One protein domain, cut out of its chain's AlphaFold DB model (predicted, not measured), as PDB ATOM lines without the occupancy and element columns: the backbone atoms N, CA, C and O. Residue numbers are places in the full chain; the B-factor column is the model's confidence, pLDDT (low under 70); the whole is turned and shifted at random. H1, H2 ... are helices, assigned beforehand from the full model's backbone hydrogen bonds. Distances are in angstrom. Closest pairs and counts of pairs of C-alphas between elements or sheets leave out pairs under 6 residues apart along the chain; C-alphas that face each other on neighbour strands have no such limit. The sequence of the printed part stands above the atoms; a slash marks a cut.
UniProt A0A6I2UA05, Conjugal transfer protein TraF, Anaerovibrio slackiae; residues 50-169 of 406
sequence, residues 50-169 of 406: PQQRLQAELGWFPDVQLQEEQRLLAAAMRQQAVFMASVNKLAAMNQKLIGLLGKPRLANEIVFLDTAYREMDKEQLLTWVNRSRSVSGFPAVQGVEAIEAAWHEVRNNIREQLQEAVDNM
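AT A GLANCE: This is residues 50 to 169 of the 406 residues of the protein "Conjugal transfer protein TraF" of Anaerovibrio slackiae (UniProt A0A6I2UA05). H3, H4 and H6 lie roughly side by side lengthwise, H4 reversed, with H2 loosely beyond H3. H1 and H5 meet the first half of long H6. The printed part has 120 residues with six named helices, H1 to H6, all helix. It is compact, radius of gyration of the C-alphas 14.5 A, spans 42 by 29 by 22 A.

IN THESE COORDINATES: H1, residues 50 to 58, begins at C-alpha 50 (183.823, 224.209, 223.990). H2 is 66 to 77, H3 89 to 98, H4 106 to 118, H5 122 to 136. H6, 145 to 167, 33.8 A long, ends at C-alpha 167 (188.829, 255.658, 234.547).

HOW THE PARTS SIT: H1 touches H6 residues 150 to 154 alone, closest C-alphas Gln 55 and Ala 150, 6.1 A. H3 and H4 form a helical hairpin, closest C-alphas Met 93 and Leu 113, 6.2 A. Every O i to N i+4 pair is within hydrogen-bond range in H2, H3, H4; H1 has 4 of 5, H5 10 of 11, H6 18 of 19.

THE WHOLE: The printed part has no cut. The H2 to H3 link is long. Residues 79 to 86, 102 and 104 have pLDDT under 70.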
ATOM      1  N   PRO A  50     182.936 223.955 225.134       92.81
ATOM      2  CA  PRO A  50     183.823 224.209 223.990       92.81
ATOM      3  C   PRO A  50     183.786 225.637 223.421       92.81
ATOM      4  O   PRO A  50     184.806 226.108 222.906       92.81
ATOM      5  N   GLN A  51     182.633 226.311 223.487       91.44
ATOM      6  CA  GLN A  51     182.460 227.670 222.969       91.44
ATOM      7  C   GLN A  51     183.020 228.704 223.948       91.44
ATOM      8  O   GLN A  51     183.739 229.612 223.541       91.44
ATOM      9  N   GLN A  52     182.742 228.551 225.243       93.81
ATOM     10  CA  GLN A  52     183.263 229.468 226.260       93.81
ATOM     11  C   GLN A  52     184.773 229.271 226.471       93.81
ATOM     12  O   GLN A  52     185.507 230.249 226.606       93.81
ATOM     13  N   ARG A  53     185.265 228.029 226.372       96.00
ATOM     14  CA  ARG A  53     186.700 227.721 226.357       96.00
ATOM     15  C   ARG A  53     187.426 228.464 225.239       96.00
ATOM     16  O   ARG A  53     188.523 228.952 225.473       96.00
ATOM     17  N   LEU A  54     186.818 228.598 224.054       96.12
ATOM     18  CA  LEU A  54     187.436 229.321 222.935       96.12
ATOM     19  C   LEU A  54     187.754 230.776 223.301       96.12
ATOM     20  O   LEU A  54     188.832 231.270 222.989       96.12
ATOM     21  N   GLN A  55     186.847 231.444 224.014       93.62
ATOM     22  CA  GLN A  55     187.078 232.805 224.502       93.62
ATOM     23  C   GLN A  55     188.253 232.867 225.479       93.62
ATOM     24  O   GLN A  55     189.118 233.738 225.363       93.62
ATOM     25  N   ALA A  56     188.313 231.917 226.415       94.88
ATOM     26  CA  ALA A  56     189.420 231.814 227.358       94.88
ATOM     27  C   ALA A  56     190.756 231.542 226.640       94.88
ATOM     28  O   ALA A  56     191.769 232.136 227.005       94.88
ATOM     29  N   GLU A  57     190.758 230.704 225.596       95.44
ATOM     30  CA  GLU A  57     191.938 230.364 224.788       95.44
ATOM     31  C   GLU A  57     192.458 231.573 223.996       95.44
ATOM     32  O   GLU A  57     193.664 231.825 223.981       95.44
ATOM     33  N   LEU A  58     191.568 232.362 223.381       93.94
ATOM     34  CA  LEU A  58     191.952 233.592 222.680       93.94
ATOM     35  C   LEU A  58     192.470 234.673 223.639       93.94
ATOM     36  O   LEU A  58     193.322 235.471 223.256       93.94
ATOM     37  N   GLY A  59     192.004 234.682 224.889       90.50
ATOM     38  CA  GLY A  59     192.529 235.531 225.960       90.50
ATOM     39  C   GLY A  59     193.803 235.002 226.633       90.50
ATOM     40  O   GLY A  59     194.222 235.576 227.637       90.50
ATOM     41  N   TRP A  60     194.391 233.911 226.130       91.50
ATOM     42  CA  TRP A  60     195.572 233.256 226.702       91.50
ATOM     43  C   TRP A  60     196.793 233.334 225.771       91.50
ATOM     44  O   TRP A  60     196.943 234.261 224.982       91.50
ATOM     45  N   PHE A  61     197.702 232.369 225.856       88.50
ATOM     46  CA  PHE A  61     198.939 232.313 225.083       88.50
ATOM     47  C   PHE A  61     198.995 231.058 224.193       88.50
ATOM     48  O   PHE A  61     199.873 230.211 224.372       88.50
ATOM     49  N   PRO A  62     198.057 230.881 223.241       87.94
ATOM     50  CA  PRO A  62     198.103 229.737 222.340       87.94
ATOM     51  C   PRO A  62     199.387 229.768 221.508       87.94
ATOM     52  O   PRO A  62     199.872 230.835 221.143       87.94
ATOM     53  N   ASP A  63     199.938 228.587 221.224       86.69
ATOM     54  CA  ASP A  63     201.213 228.394 220.510       86.69
ATOM     55  C   ASP A  63     202.457 229.020 221.177       86.69
ATOM     56  O   ASP A  63     203.481 229.213 220.527       86.69
ATOM     57  N   VAL A  64     202.391 229.304 222.482       85.62
ATOM     58  CA  VAL A  64     203.551 229.663 223.314       85.62
ATOM     59  C   VAL A  64     204.040 228.425 224.075       85.62
ATOM     60  O   VAL A  64     203.257 227.533 224.415       85.62
ATOM     61  N   GLN A  65     205.353 228.311 224.301       83.56
ATOM     62  CA  GLN A  65     205.901 227.204 225.090       83.56
ATOM     63  C   GLN A  65     205.577 227.384 226.580       83.56
ATOM     64  O   GLN A  65     205.629 228.494 227.097       83.56
ATOM     65  N   LEU A  66     205.335 226.289 227.310       81.06
ATOM     66  CA  LEU A  66     204.931 226.348 228.724       81.06
ATOM     67  C   LEU A  66     205.920 227.132 229.611       81.06
ATOM     68  O   LEU A  66     205.512 227.883 230.490       81.06
ATOM     69  N   GLN A  67     207.229 226.999 229.369       81.44
ATOM     70  CA  GLN A  67     208.250 227.751 230.114       81.44
ATOM     71  C   GLN A  67     208.158 229.265 229.865       81.44
ATOM     72  O   GLN A  67     208.414 230.068 230.761       81.44
ATOM     73  N   GLU A  68     207.810 229.660 228.645       81.62
ATOM     74  CA  GLU A  68     207.618 231.057 228.268       81.62
ATOM     75  C   GLU A  68     206.311 231.611 228.836       81.62
ATOM     76  O   GLU A  68     206.298 232.710 229.384       81.62
ATOM     77  N   GLU A  69     205.240 230.820 228.790       82.50
ATOM     78  CA  GLU A  69     203.956 231.122 229.424       82.50
ATOM     79  C   GLU A  69     204.135 231.389 230.925       82.50
ATOM     80  O   GLU A  69     203.745 232.444 231.420       82.50
ATOM     81  N   GLN A  70     204.829 230.506 231.647       82.19
ATOM     82  CA  GLN A  70     205.122 230.698 233.072       82.19
ATOM     83  C   GLN A  70     205.934 231.972 233.341       82.19
ATOM     84  O   GLN A  70     205.684 232.672 234.325       82.19
ATOM     85  N   ARG A  71     206.889 232.315 232.465       81.12
ATOM     86  CA  ARG A  71     207.643 233.576 232.562       81.12
ATOM     87  C   ARG A  71     206.747 234.795 232.353       81.12
ATOM     88  O   ARG A  71     206.887 235.767 233.096       81.12
ATOM     89  N   LEU A  72     205.831 234.743 231.383       77.06
ATOM     90  CA  LEU A  72     204.853 235.803 231.131       77.06
ATOM     91  C   LEU A  72     203.936 236.001 232.338       77.06
ATOM     92  O   LEU A  72     203.776 237.130 232.792       77.06
ATOM     93  N   LEU A  73     203.403 234.913 232.896       78.50
ATOM     94  CA  LEU A  73     202.541 234.949 234.078       78.50
ATOM     95  C   LEU A  73     203.276 235.490 235.309       78.50
ATOM     96  O   LEU A  73     202.765 236.369 236.000       78.50
ATOM     97  N   ALA A  74     204.503 235.031 235.561       79.81
ATOM     98  CA  ALA A  74     205.295 235.503 236.694       79.81
ATOM     99  C   ALA A  74     205.591 237.007 236.605       79.81
ATOM    100  O   ALA A  74     205.584 237.710 237.616       79.81
ATOM    101  N   ALA A  75     205.848 237.518 235.403       74.50
ATOM    102  CA  ALA A  75     206.096 238.937 235.229       74.50
ATOM    103  C   ALA A  75     204.827 239.785 235.212       74.50
ATOM    104  O   ALA A  75     204.847 240.891 235.749       74.50
ATOM    105  N   ALA A  76     203.730 239.253 234.672       71.12
ATOM    106  CA  ALA A  76     202.398 239.830 234.789       71.12
ATOM    107  C   ALA A  76     202.033 240.070 236.259       71.12
ATOM    108  O   ALA A  76     201.702 241.189 236.639       71.12
ATOM    109  N   MET A  77     202.196 239.043 237.102       74.06
ATOM    110  CA  MET A  77     201.957 239.128 238.546       74.06
ATOM    111  C   MET A  77     202.848 240.169 239.240       74.06
ATOM    112  O   MET A  77     202.421 240.810 240.193       74.06
ATOM    113  N   ARG A  78     204.086 240.358 238.764       73.44
ATOM    114  CA  ARG A  78     205.042 241.335 239.316       73.44
ATOM    115  C   ARG A  78     204.954 242.720 238.672       73.44
ATOM    116  O   ARG A  78     205.772 243.573 239.007       73.44
ATOM    117  N   GLN A  79     204.032 242.933 237.730       66.62
ATOM    118  CA  GLN A  79     203.937 244.149 236.910       66.62
ATOM    119  C   GLN A  79     205.267 244.528 236.227       66.62
ATOM    120  O   GLN A  79     205.587 245.700 236.029       66.62
ATOM    121  N   GLN A  80     206.071 243.528 235.864       65.62
ATOM    122  CA  GLN A  80     207.372 243.728 235.234       65.62
ATOM    123  C   GLN A  80     207.258 243.636 233.713       65.62
ATOM    124  O   GLN A  80     206.615 242.741 233.162       65.62
ATOM    125  N   ALA A  81     207.935 244.549 233.017       59.38
ATOM    126  CA  ALA A  81     208.069 244.463 231.572       59.38
ATOM    127  C   ALA A  81     208.956 243.263 231.210       59.38
ATOM    128  O   ALA A  81     210.126 243.212 231.586       59.38
ATOM    129  N   VAL A  82     208.413 242.321 230.440       63.47
ATOM    130  CA  VAL A  82     209.195 241.241 229.825       63.47
ATOM    131  C   VAL A  82     209.279 241.510 228.346       63.47
ATOM    132  O   VAL A  82     208.263 241.639 227.667       63.47
ATOM    133  N   PHE A  83     210.499 241.577 227.838       59.91
ATOM    134  CA  PHE A  83     210.721 241.520 226.409       59.91
ATOM    135  C   PHE A  83     210.897 240.059 226.011       59.91
ATOM    136  O   PHE A  83     211.809 239.386 226.488       59.91
ATOM    137  N   MET A  84     210.015 239.571 225.146       61.12
ATOM    138  CA  MET A  84     210.155 238.264 224.526       61.12
ATOM    139  C   MET A  84     210.471 238.447 223.049       61.12
ATOM    140  O   MET A  84     209.727 239.108 222.331       61.12
ATOM    141  N   ALA A  85     211.575 237.855 222.597       55.94
ATOM    142  CA  ALA A  85     212.019 237.965 221.211       55.94
ATOM    143  C   ALA A  85     211.161 237.143 220.223       55.94
ATOM    144  O   ALA A  85     211.241 237.382 219.023       55.94
ATOM    145  N   SER A  86     210.351 236.188 220.703       58.88
ATOM    146  CA  SER A  86     209.709 235.159 219.865       58.88
ATOM    147  C   SER A  86     208.277 234.785 220.274       58.88
ATOM    148  O   SER A  86     207.889 233.628 220.139       58.88
ATOM    149  N   VAL A  87     207.466 235.729 220.763       73.56
ATOM    150  CA  VAL A  87     206.024 235.475 220.944       73.56
ATOM    151  C   VAL A  87     205.249 235.756 219.668       73.56
ATOM    152  O   VAL A  87     205.548 236.697 218.932       73.56
ATOM    153  N   ASN A  88     204.218 234.954 219.413       85.88
ATOM    154  CA  ASN A  88     203.276 235.252 218.345       85.88
ATOM    155  C   ASN A  88     202.476 236.538 218.640       85.88
ATOM    156  O   ASN A  88     202.451 237.046 219.766       85.88
ATOM    157  N   LYS A  89     201.811 237.082 217.611       87.69
ATOM    158  CA  LYS A  89     201.087 238.361 217.715       87.69
ATOM    159  C   LYS A  89     199.990 238.341 218.788       87.69
ATOM    160  O   LYS A  89     199.792 239.359 219.445       87.69
ATOM    161  N   LEU A  90     199.287 237.217 218.969       89.25
ATOM    162  CA  LEU A  90     198.201 237.107 219.948       89.25
ATOM    163  C   LEU A  90     198.753 237.159 221.373       89.25
ATOM    164  O   LEU A  90     198.282 237.942 222.193       89.25
ATOM    165  N   ALA A  91     199.813 236.401 221.637       86.44
ATOM    166  CA  ALA A  91     200.506 236.424 222.914       86.44
ATOM    167  C   ALA A  91     201.074 237.816 223.230       86.44
ATOM    168  O   ALA A  91     200.909 238.301 224.349       86.44
ATOM    169  N   ALA A  92     201.663 238.497 222.241       86.00
ATOM    170  CA  ALA A  92     202.111 239.880 222.399       86.00
ATOM    171  C   ALA A  92     200.944 240.825 222.745       86.00
ATOM    172  O   ALA A  92     201.072 241.657 223.641       86.00
ATOM    173  N   MET A  93     199.794 240.679 222.080       89.00
ATOM    174  CA  MET A  93     198.582 241.457 222.360       89.00
ATOM    175  C   MET A  93     198.079 241.233 223.789       89.00
ATOM    176  O   MET A  93     197.914 242.196 224.539       89.00
ATOM    177  N   ASN A  94     197.924 239.976 224.204       87.62
ATOM    178  CA  ASN A  94     197.449 239.630 225.544       87.62
ATOM    179  C   ASN A  94     198.434 240.083 226.630       87.62
ATOM    180  O   ASN A  94     198.020 240.628 227.652       87.62
ATOM    181  N   GLN A  95     199.741 239.997 226.371       82.50
ATOM    182  CA  GLN A  95     200.765 240.562 227.249       82.50
ATOM    183  C   GLN A  95     200.610 242.081 227.426       82.50
ATOM    184  O   GLN A  95     200.781 242.602 228.532       82.50
ATOM    185  N   LYS A  96     200.299 242.821 226.353       85.12
ATOM    186  CA  LYS A  96     200.077 244.270 226.455       85.12
ATOM    187  C   LYS A  96     198.853 244.605 227.299       85.12
ATOM    188  O   LYS A  96     198.959 245.536 228.100       85.12
ATOM    189  N   LEU A  97     197.770 243.842 227.143       85.06
ATOM    190  CA  LEU A  97     196.517 244.009 227.887       85.06
ATOM    191  C   LEU A  97     196.690 243.764 229.386       85.06
ATOM    192  O   LEU A  97     196.234 244.559 230.198       85.06
ATOM    193  N   ILE A  98     197.451 242.738 229.755       79.56
ATOM    194  CA  ILE A  98     197.773 242.439 231.155       79.56
ATOM    195  C   ILE A  98     198.406 243.627 231.876       79.56
ATOM    196  O   ILE A  98     198.091 243.911 233.027       79.56
ATOM    197  N   GLY A  99     199.326 244.311 231.200       75.38
ATOM    198  CA  GLY A  99     200.027 245.454 231.765       75.38
ATOM    199  C   GLY A  99     199.362 246.791 231.466       75.38
ATOM    200  O   GLY A  99     200.058 247.792 231.532       75.38
ATOM    201  N   LEU A 100     198.107 246.840 231.016       79.50
ATOM    202  CA  LEU A 100     197.504 248.082 230.519       79.50
ATOM    203  C   LEU A 100     197.297 249.118 231.636       79.50
ATOM    204  O   LEU A 100     197.546 250.307 231.424       79.50
ATOM    205  N   LEU A 101     196.914 248.660 232.832       72.75
ATOM    206  CA  LEU A 101     196.731 249.504 234.013       72.75
ATOM    207  C   LEU A 101     198.071 250.088 234.490       72.75
ATOM    208  O   LEU A 101     199.071 249.383 234.608       72.75
ATOM    209  N   GLY A 102     198.092 251.394 234.773       63.84
ATOM    210  CA  GLY A 102     199.262 252.084 235.334       63.84
ATOM    211  C   GLY A 102     200.415 252.349 234.355       63.84
ATOM    212  O   GLY A 102     201.478 252.814 234.773       63.84
ATOM    213  N   LYS A 103     200.247 252.093 233.050       70.75
ATOM    214  CA  LYS A 103     201.300 252.361 232.057       70.75
ATOM    215  C   LYS A 103     201.418 253.851 231.708       70.75
ATOM    216  O   LYS A 103     200.435 254.464 231.299       70.75
ATOM    217  N   PRO A 104     202.639 254.420 231.696       65.56
ATOM    218  CA  PRO A 104     202.850 255.829 231.351       65.56
ATOM    219  C   PRO A 104     202.676 256.138 229.853       65.56
ATOM    220  O   PRO A 104     202.607 257.302 229.481       65.56
ATOM    221  N   ARG A 105     202.643 255.124 228.973       81.12
ATOM    222  CA  ARG A 105     202.580 255.285 227.505       81.12
ATOM    223  C   ARG A 105     201.395 254.541 226.890       81.12
ATOM    224  O   ARG A 105     201.573 253.755 225.957       81.12
ATOM    225  N   LEU A 106     200.196 254.774 227.424       91.06
ATOM    226  CA  LEU A 106     198.969 254.101 226.991       91.06
ATOM    227  C   LEU A 106     198.679 254.291 225.489       91.06
ATOM    228  O   LEU A 106     198.288 253.338 224.824       91.06
ATOM    229  N   ALA A 107     198.971 255.468 224.923       93.81
ATOM    230  CA  ALA A 107     198.747 255.756 223.502       93.81
ATOM    231  C   ALA A 107     199.464 254.769 222.561       93.81
ATOM    232  O   ALA A 107     198.876 254.282 221.596       93.81
ATOM    233  N   ASN A 108     200.717 254.414 222.864       91.81
ATOM    234  CA  ASN A 108     201.474 253.448 222.063       91.81
ATOM    235  C   ASN A 108     200.864 252.046 222.132       91.81
ATOM    236  O   ASN A 108     200.873 251.324 221.136       91.81
ATOM    237  N   GLU A 109     200.337 251.670 223.299       91.62
ATOM    238  CA  GLU A 109     199.679 250.380 223.478       91.62
ATOM    239  C   GLU A 109     198.352 250.345 222.716       91.62
ATOM    240  O   GLU A 109     198.115 249.385 221.994       91.62
ATOM    241  N   ILE A 110     197.547 251.412 222.755       95.25
ATOM    242  CA  ILE A 110     196.310 251.528 221.959       95.25
ATOM    243  C   ILE A 110     196.606 251.349 220.464       95.25
ATOM    244  O   ILE A 110     195.970 250.535 219.794       95.25
ATOM    245  N   VAL A 111     197.609 252.063 219.939       94.81
ATOM    246  CA  VAL A 111     197.990 251.977 218.518       94.81
ATOM    247  C   VAL A 111     198.490 250.580 218.147       94.81
ATOM    248  O   VAL A 111     198.209 250.090 217.047       94.81
ATOM    249  N   PHE A 112     199.236 249.935 219.046       92.62
ATOM    250  CA  PHE A 112     199.687 248.561 218.860       92.62
ATOM    251  C   PHE A 112     198.510 247.582 218.841       92.62
ATOM    252  O   PHE A 112     198.409 246.800 217.900       92.62
ATOM    253  N   LEU A 113     197.619 247.649 219.835       94.38
ATOM    254  CA  LEU A 113     196.452 246.773 219.963       94.38
ATOM    255  C   LEU A 113     195.543 246.882 218.737       94.38
ATOM    256  O   LEU A 113     195.151 245.863 218.180       94.38
ATOM    257  N   ASP A 114     195.277 248.099 218.264       95.94
ATOM    258  CA  ASP A 114     194.480 248.348 217.061       95.94
ATOM    259  C   ASP A 114     195.090 247.713 215.804       95.94
ATOM    260  O   ASP A 114     194.412 247.019 215.041       95.94
ATOM    261  N   THR A 115     196.403 247.886 215.631       93.88
ATOM    262  CA  THR A 115     197.139 247.299 214.507       93.88
ATOM    263  C   THR A 115     197.139 245.770 214.600       93.88
ATOM    264  O   THR A 115     196.796 245.094 213.630       93.88
ATOM    265  N   ALA A 116     197.469 245.219 215.772       93.44
ATOM    266  CA  ALA A 116     197.534 243.782 216.013       93.44
ATOM    267  C   ALA A 116     196.168 243.108 215.836       93.44
ATOM    268  O   ALA A 116     196.097 242.049 215.219       93.44
ATOM    269  N   TYR A 117     195.090 243.733 216.317       94.94
ATOM    270  CA  TYR A 117     193.734 243.212 216.186       94.94
ATOM    271  C   TYR A 117     193.293 243.113 214.722       94.94
ATOM    272  O   TYR A 117     192.742 242.090 214.300       94.94
ATOM    273  N   ARG A 118     193.547 244.178 213.952       93.62
ATOM    274  CA  ARG A 118     193.179 244.284 212.534       93.62
ATOM    275  C   ARG A 118     193.987 243.337 211.649       93.62
ATOM    276  O   ARG A 118     193.442 242.776 210.710       93.62
ATOM    277  N   GLU A 119     195.276 243.171 211.934       93.00
ATOM    278  CA  GLU A 119     196.208 242.375 211.120       93.00
ATOM    279  C   GLU A 119     196.343 240.917 211.586       93.00
ATOM    280  O   GLU A 119     197.275 240.215 211.177       93.00
ATOM    281  N   MET A 120     195.467 240.468 212.487       94.69
ATOM    282  CA  MET A 120     195.485 239.100 212.989       94.69
ATOM    283  C   MET A 120     194.853 238.137 211.982       94.69
ATOM    284  O   MET A 120     193.655 238.239 211.707       94.69
ATOM    285  N   ASP A 121     195.648 237.179 211.516       95.19
ATOM    286  CA  ASP A 121     195.260 236.082 210.626       95.19
ATOM    287  C   ASP A 121     194.401 235.052 211.388       95.19
ATOM    288  O   ASP A 121     194.829 234.496 212.405       95.19
ATOM    289  N   LYS A 122     193.159 234.843 210.939       95.44
ATOM    290  CA  LYS A 122     192.162 234.031 211.655       95.44
ATOM    291  C   LYS A 122     192.355 232.540 211.404       95.44
ATOM    292  O   LYS A 122     192.118 231.733 212.304       95.44
ATOM    293  N   GLU A 123     192.856 232.177 210.235       96.56
ATOM    294  CA  GLU A 123     193.255 230.826 209.857       96.56
ATOM    295  C   GLU A 123     194.443 230.358 210.710       96.56
ATOM    296  O   GLU A 123     194.490 229.219 211.198       96.56
ATOM    297  N   GLN A 124     195.391 231.261 210.958       95.12
ATOM    298  CA  GLN A 124     196.513 231.014 211.851       95.12
ATOM    299  C   GLN A 124     196.048 230.850 213.307       95.12
ATOM    300  O   GLN A 124     196.467 229.896 213.968       95.12
ATOM    301  N   LEU A 125     195.136 231.706 213.792       95.06
ATOM    302  CA  LEU A 125     194.523 231.543 215.119       95.06
ATOM    303  C   LEU A 125     193.823 230.186 215.266       95.06
ATOM    304  O   LEU A 125     194.040 229.488 216.261       95.06
ATOM    305  N   LEU A 126     193.025 229.793 214.269       96.56
ATOM    306  CA  LEU A 126     192.344 228.498 214.235       96.56
ATOM    307  C   LEU A 126     193.346 227.348 214.386       96.56
ATOM    308  O   LEU A 126     193.139 226.430 215.183       96.56
ATOM    309  N   THR A 127     194.461 227.426 213.657       95.81
ATOM    310  CA  THR A 127     195.533 226.427 213.701       95.81
ATOM    311  C   THR A 127     196.162 226.331 215.094       95.81
ATOM    312  O   THR A 127     196.334 225.227 215.617       95.81
ATOM    313  N   TRP A 128     196.486 227.463 215.722       94.69
ATOM    314  CA  TRP A 128     197.090 227.508 217.060       94.69
ATOM    315  C   TRP A 128     196.177 226.948 218.152       94.69
ATOM    316  O   TRP A 128     196.623 226.169 219.006       94.69
ATOM    317  N   VAL A 129     194.893 227.306 218.108       95.69
ATOM    318  CA  VAL A 129     193.889 226.803 219.050       95.69
ATOM    319  C   VAL A 129     193.713 225.297 218.872       95.69
ATOM    320  O   VAL A 129     193.855 224.542 219.835       95.69
ATOM    321  N   ASN A 130     193.493 224.829 217.640       96.69
ATOM    322  CA  ASN A 130     193.251 223.409 217.377       96.69
ATOM    323  C   ASN A 130     194.467 222.526 217.683       96.69
ATOM    324  O   ASN A 130     194.295 221.404 218.160       96.69
ATOM    325  N   ARG A 131     195.692 223.038 217.507       94.69
ATOM    326  CA  ARG A 131     196.915 222.356 217.957       94.69
ATOM    327  C   ARG A 131     196.898 222.106 219.465       94.69
ATOM    328  O   ARG A 131     197.201 221.000 219.901       94.69
ATOM    329  N   SER A 132     196.517 223.109 220.256       92.81
ATOM    330  CA  SER A 132     196.429 222.979 221.717       92.81
ATOM    331  C   SER A 132     195.289 222.042 222.128       92.81
ATOM    332  O   SER A 132     195.489 221.148 222.952       92.81
ATOM    333  N   ARG A 133     194.127 222.159 221.473       95.56
ATOM    334  CA  ARG A 133     192.969 221.292 221.727       95.56
ATOM    335  C   ARG A 133     193.247 219.822 221.432       95.56
ATOM    336  O   ARG A 133     192.874 218.977 222.241       95.56
ATOM    337  N   SER A 134     193.981 219.529 220.356       96.31
ATOM    338  CA  SER A 134     194.403 218.166 220.009       96.31
ATOM    339  C   SER A 134     195.244 217.502 221.102       96.31
ATOM    340  O   SER A 134     195.158 216.289 221.254       96.31
ATOM    341  N   VAL A 135     196.046 218.268 221.849       94.81
ATOM    342  CA  VAL A 135     196.831 217.746 222.982       94.81
ATOM    343  C   VAL A 135     195.933 217.514 224.198       94.81
ATOM    344  O   VAL A 135     196.005 216.463 224.822       94.81
ATOM    345  N   SER A 136     195.045 218.464 224.497       94.25
ATOM    346  CA  SER A 136     194.126 218.392 225.648       94.25
ATOM    347  C   SER A 136     192.946 217.414 225.488       94.25
ATOM    348  O   SER A 136     192.230 217.145 226.451       94.25
ATOM    349  N   GLY A 137     192.693 216.906 224.277       95.38
ATOM    350  CA  GLY A 137     191.548 216.038 223.977       95.38
ATOM    351  C   GLY A 137     190.200 216.766 223.856       95.38
ATOM    352  O   GLY A 137     189.148 216.129 223.921       95.38
ATOM    353  N   PHE A 138     190.200 218.093 223.686       96.50
ATOM    354  CA  PHE A 138     188.979 218.865 223.436       96.50
ATOM    355  C   PHE A 138     188.596 218.857 221.945       96.50
ATOM    356  O   PHE A 138     189.480 218.804 221.085       96.50
ATOM    357  N   PRO A 139     187.294 218.956 221.605       96.06
ATOM    358  CA  PRO A 139     186.856 219.026 220.215       96.06
ATOM    359  C   PRO A 139     187.476 220.214 219.474       96.06
ATOM    360  O   PRO A 139     187.478 221.345 219.976       96.06
ATOM    361  N   ALA A 140     187.956 219.957 218.258       96.81
ATOM    362  CA  ALA A 140     188.476 220.996 217.380       96.81
ATOM    363  C   ALA A 140     187.387 222.028 217.042       96.81
ATOM    364  O   ALA A 140     186.229 221.675 216.796       96.81
ATOM    365  N   VAL A 141     187.781 223.298 217.005       97.12
ATOM    366  CA  VAL A 141     186.975 224.397 216.477       97.12
ATOM    367  C   VAL A 141     186.769 224.163 214.984       97.12
ATOM    368  O   VAL A 141     187.731 223.910 214.253       97.12
ATOM    369  N   GLN A 142     185.510 224.208 214.556       94.19
ATOM    370  CA  GLN A 142     185.108 223.959 213.176       94.19
ATOM    371  C   GLN A 142     184.991 225.292 212.440       94.19
ATOM    372  O   GLN A 142     184.126 226.098 212.776       94.19
ATOM    373  N   GLY A 143     185.849 225.503 211.444       93.88
ATOM    374  CA  GLY A 143     185.803 226.689 210.592       93.88
ATOM    375  C   GLY A 143     186.394 227.954 211.218       93.88
ATOM    376  O   GLY A 143     186.643 228.046 212.425       93.88
ATOM    377  N   VAL A 144     186.656 228.932 210.356       96.56
ATOM    378  CA  VAL A 144     187.201 230.247 210.726       96.56
ATOM    379  C   VAL A 144     186.105 231.139 211.316       96.56
ATOM    380  O   VAL A 144     186.379 231.985 212.160       96.56
ATOM    381  N   GLU A 145     184.846 230.881 210.978       95.75
ATOM    382  CA  GLU A 145     183.669 231.641 211.401       95.75
ATOM    383  C   GLU A 145     183.513 231.645 212.931       95.75
ATOM    384  O   GLU A 145     183.186 232.664 213.539       95.75
ATOM    385  N   ALA A 146     183.812 230.515 213.580       94.88
ATOM    386  CA  ALA A 146     183.811 230.418 215.038       94.88
ATOM    387  C   ALA A 146     184.921 231.273 215.677       94.88
ATOM    388  O   ALA A 146     184.716 231.847 216.750       94.88
ATOM    389  N   ILE A 147     186.079 231.385 215.016       96.81
ATOM    390  CA  ILE A 147     187.166 232.273 215.444       96.81
ATOM    391  C   ILE A 147     186.762 233.728 215.249       96.81
ATOM    392  O   ILE A 147     186.991 234.520 216.153       96.81
ATOM    393  N   GLU A 148     186.142 234.097 214.128       94.81
ATOM    394  CA  GLU A 148     185.688 235.470 213.880       94.81
ATOM    395  C   GLU A 148     184.654 235.930 214.906       94.81
ATOM    396  O   GLU A 148     184.824 236.989 215.517       94.81
ATOM    397  N   ALA A 149     183.636 235.104 215.165       92.19
ATOM    398  CA  ALA A 149     182.641 235.375 216.197       92.19
ATOM    399  C   ALA A 149     183.305 235.577 217.566       92.19
ATOM    400  O   ALA A 149     182.984 236.525 218.285       92.19
ATOM    401  N   ALA A 150     184.281 234.732 217.908       93.25
ATOM    402  CA  ALA A 150     184.999 234.875 219.162       93.25
ATOM    403  C   ALA A 150     185.947 236.087 219.186       93.25
ATOM    404  O   ALA A 150     186.121 236.729 220.220       93.25
ATOM    405  N   TRP A 151     186.508 236.455 218.038       94.06
ATOM    406  CA  TRP A 151     187.402 237.597 217.882       94.06
ATOM    407  C   TRP A 151     186.692 238.929 218.126       94.06
ATOM    408  O   TRP A 151     187.288 239.844 218.693       94.06
ATOM    409  N   HIS A 152     185.407 239.038 217.780       92.19
ATOM    410  CA  HIS A 152     184.606 240.212 218.130       92.19
ATOM    411  C   HIS A 152     184.547 240.447 219.644       92.19
ATOM    412  O   HIS A 152     184.713 241.584 220.093       92.19
ATOM    413  N   GLU A 153     184.422 239.385 220.438       90.94
ATOM    414  CA  GLU A 153     184.467 239.499 221.898       90.94
ATOM    415  C   GLU A 153     185.851 239.904 222.407       90.94
ATOM    416  O   GLU A 153     185.966 240.612 223.408       90.94
ATOM    417  N   VAL A 154     186.930 239.548 221.704       92.00
ATOM    418  CA  VAL A 154     188.272 240.058 222.028       92.00
ATOM    419  C   VAL A 154     188.315 241.588 221.922       92.00
ATOM    420  O   VAL A 154     188.877 242.229 222.807       92.00
ATOM    421  N   ARG A 155     187.662 242.210 220.927       93.69
ATOM    422  CA  ARG A 155     187.559 243.684 220.857       93.69
ATOM    423  C   ARG A 155     186.778 244.267 222.031       93.69
ATOM    424  O   ARG A 155     187.230 245.257 222.602       93.69
ATOM    425  N   ASN A 156     185.645 243.666 222.405       92.12
ATOM    426  CA  ASN A 156     184.849 244.122 223.555       92.12
ATOM    427  C   ASN A 156     185.681 244.101 224.841       92.12
ATOM    428  O   ASN A 156     185.775 245.094 225.553       92.12
ATOM    429  N   ASN A 157     186.404 243.009 225.048       90.12
ATOM    430  CA  ASN A 157     187.319 242.841 226.165       90.12
ATOM    431  C   ASN A 157     188.480 243.851 226.184       90.12
ATOM    432  O   ASN A 157     188.954 244.230 227.256       90.12
ATOM    433  N   ILE A 158     188.995 244.243 225.015       92.94
ATOM    434  CA  ILE A 158     190.010 245.299 224.907       92.94
ATOM    435  C   ILE A 158     189.394 246.646 225.287       92.94
ATOM    436  O   ILE A 158     190.004 247.396 226.045       92.94
ATOM    437  N   ARG A 159     188.184 246.938 224.794       93.56
ATOM    438  CA  ARG A 159     187.451 248.170 225.105       93.56
ATOM    439  C   ARG A 159     187.216 248.317 226.608       93.56
ATOM    440  O   ARG A 159     187.513 249.372 227.150       93.56
ATOM    441  N   GLU A 160     186.752 247.265 227.276       91.56
ATOM    442  CA  GLU A 160     186.512 247.268 228.727       91.56
ATOM    443  C   GLU A 160     187.791 247.542 229.528       91.56
ATOM    444  O   GLU A 160     187.799 248.382 230.424       91.56
ATOM    445  N   GLN A 161     188.902 246.893 229.167       90.62
ATOM    446  CA  GLN A 161     190.191 247.119 229.828       90.62
ATOM    447  C   GLN A 161     190.752 248.519 229.560       90.62
ATOM    448  O   GLN A 161     191.357 249.122 230.445       90.62
ATOM    449  N   LEU A 162     190.563 249.053 228.349       92.94
ATOM    450  CA  LEU A 162     190.936 250.430 228.031       92.94
ATOM    451  C   LEU A 162     190.103 251.432 228.825       92.94
ATOM    452  O   LEU A 162     190.664 252.406 229.321       92.94
ATOM    453  N   GLN A 163     188.800 251.184 228.969       91.88
ATOM    454  CA  GLN A 163     187.921 252.031 229.768       91.88
ATOM    455  C   GLN A 163     188.374 252.056 231.229       91.88
ATOM    456  O   GLN A 163     188.591 253.129 231.775       91.88
ATOM    457  N   GLU A 164     188.644 250.894 231.823       90.56
ATOM    458  CA  GLU A 164     189.169 250.814 233.189       90.56
ATOM    459  C   GLU A 164     190.523 251.531 233.336       90.56
ATOM    460  O   GLU A 164     190.775 252.205 234.336       90.56
ATOM    461  N   ALA A 165     191.410 251.424 232.341       90.25
ATOM    462  CA  ALA A 165     192.677 252.149 232.354       90.25
ATOM    463  C   ALA A 165     192.466 253.671 232.328       90.25
ATOM    464  O   ALA A 165     193.158 254.393 233.044       90.25
ATOM    465  N   VAL A 166     191.499 254.148 231.539       91.88
ATOM    466  CA  VAL A 166     191.128 255.565 231.441       91.88
ATOM    467  C   VAL A 166     190.450 256.066 232.716       91.88
ATOM    468  O   VAL A 166     190.785 257.156 233.175       91.88
ATOM    469  N   ASP A 167     189.558 255.283 233.324       91.06
ATOM    470  CA  ASP A 167     188.829 255.658 234.547       91.06
ATOM    471  C   ASP A 167     189.775 255.904 235.735       91.06
ATOM    472  O   ASP A 167     189.481 256.694 236.631       91.06
ATOM    473  N   ASN A 168     190.951 255.271 235.715       88.19
ATOM    474  CA  ASN A 168     192.000 255.441 236.718       88.19
ATOM    475  C   ASN A 168     193.003 256.569 236.394       88.19
ATOM    476  O   ASN A 168     193.982 256.753 237.122       88.19
ATOM    477  N   MET A 169     192.802 257.323 235.308       90.06
ATOM    478  CA  MET A 169     193.697 258.400 234.876       90.06
ATOM    479  C   MET A 169     193.152 259.793 235.203       90.06
ATOM    480  O   MET A 169     191.954 260.060 235.182       90.06
TER     481      MET A 169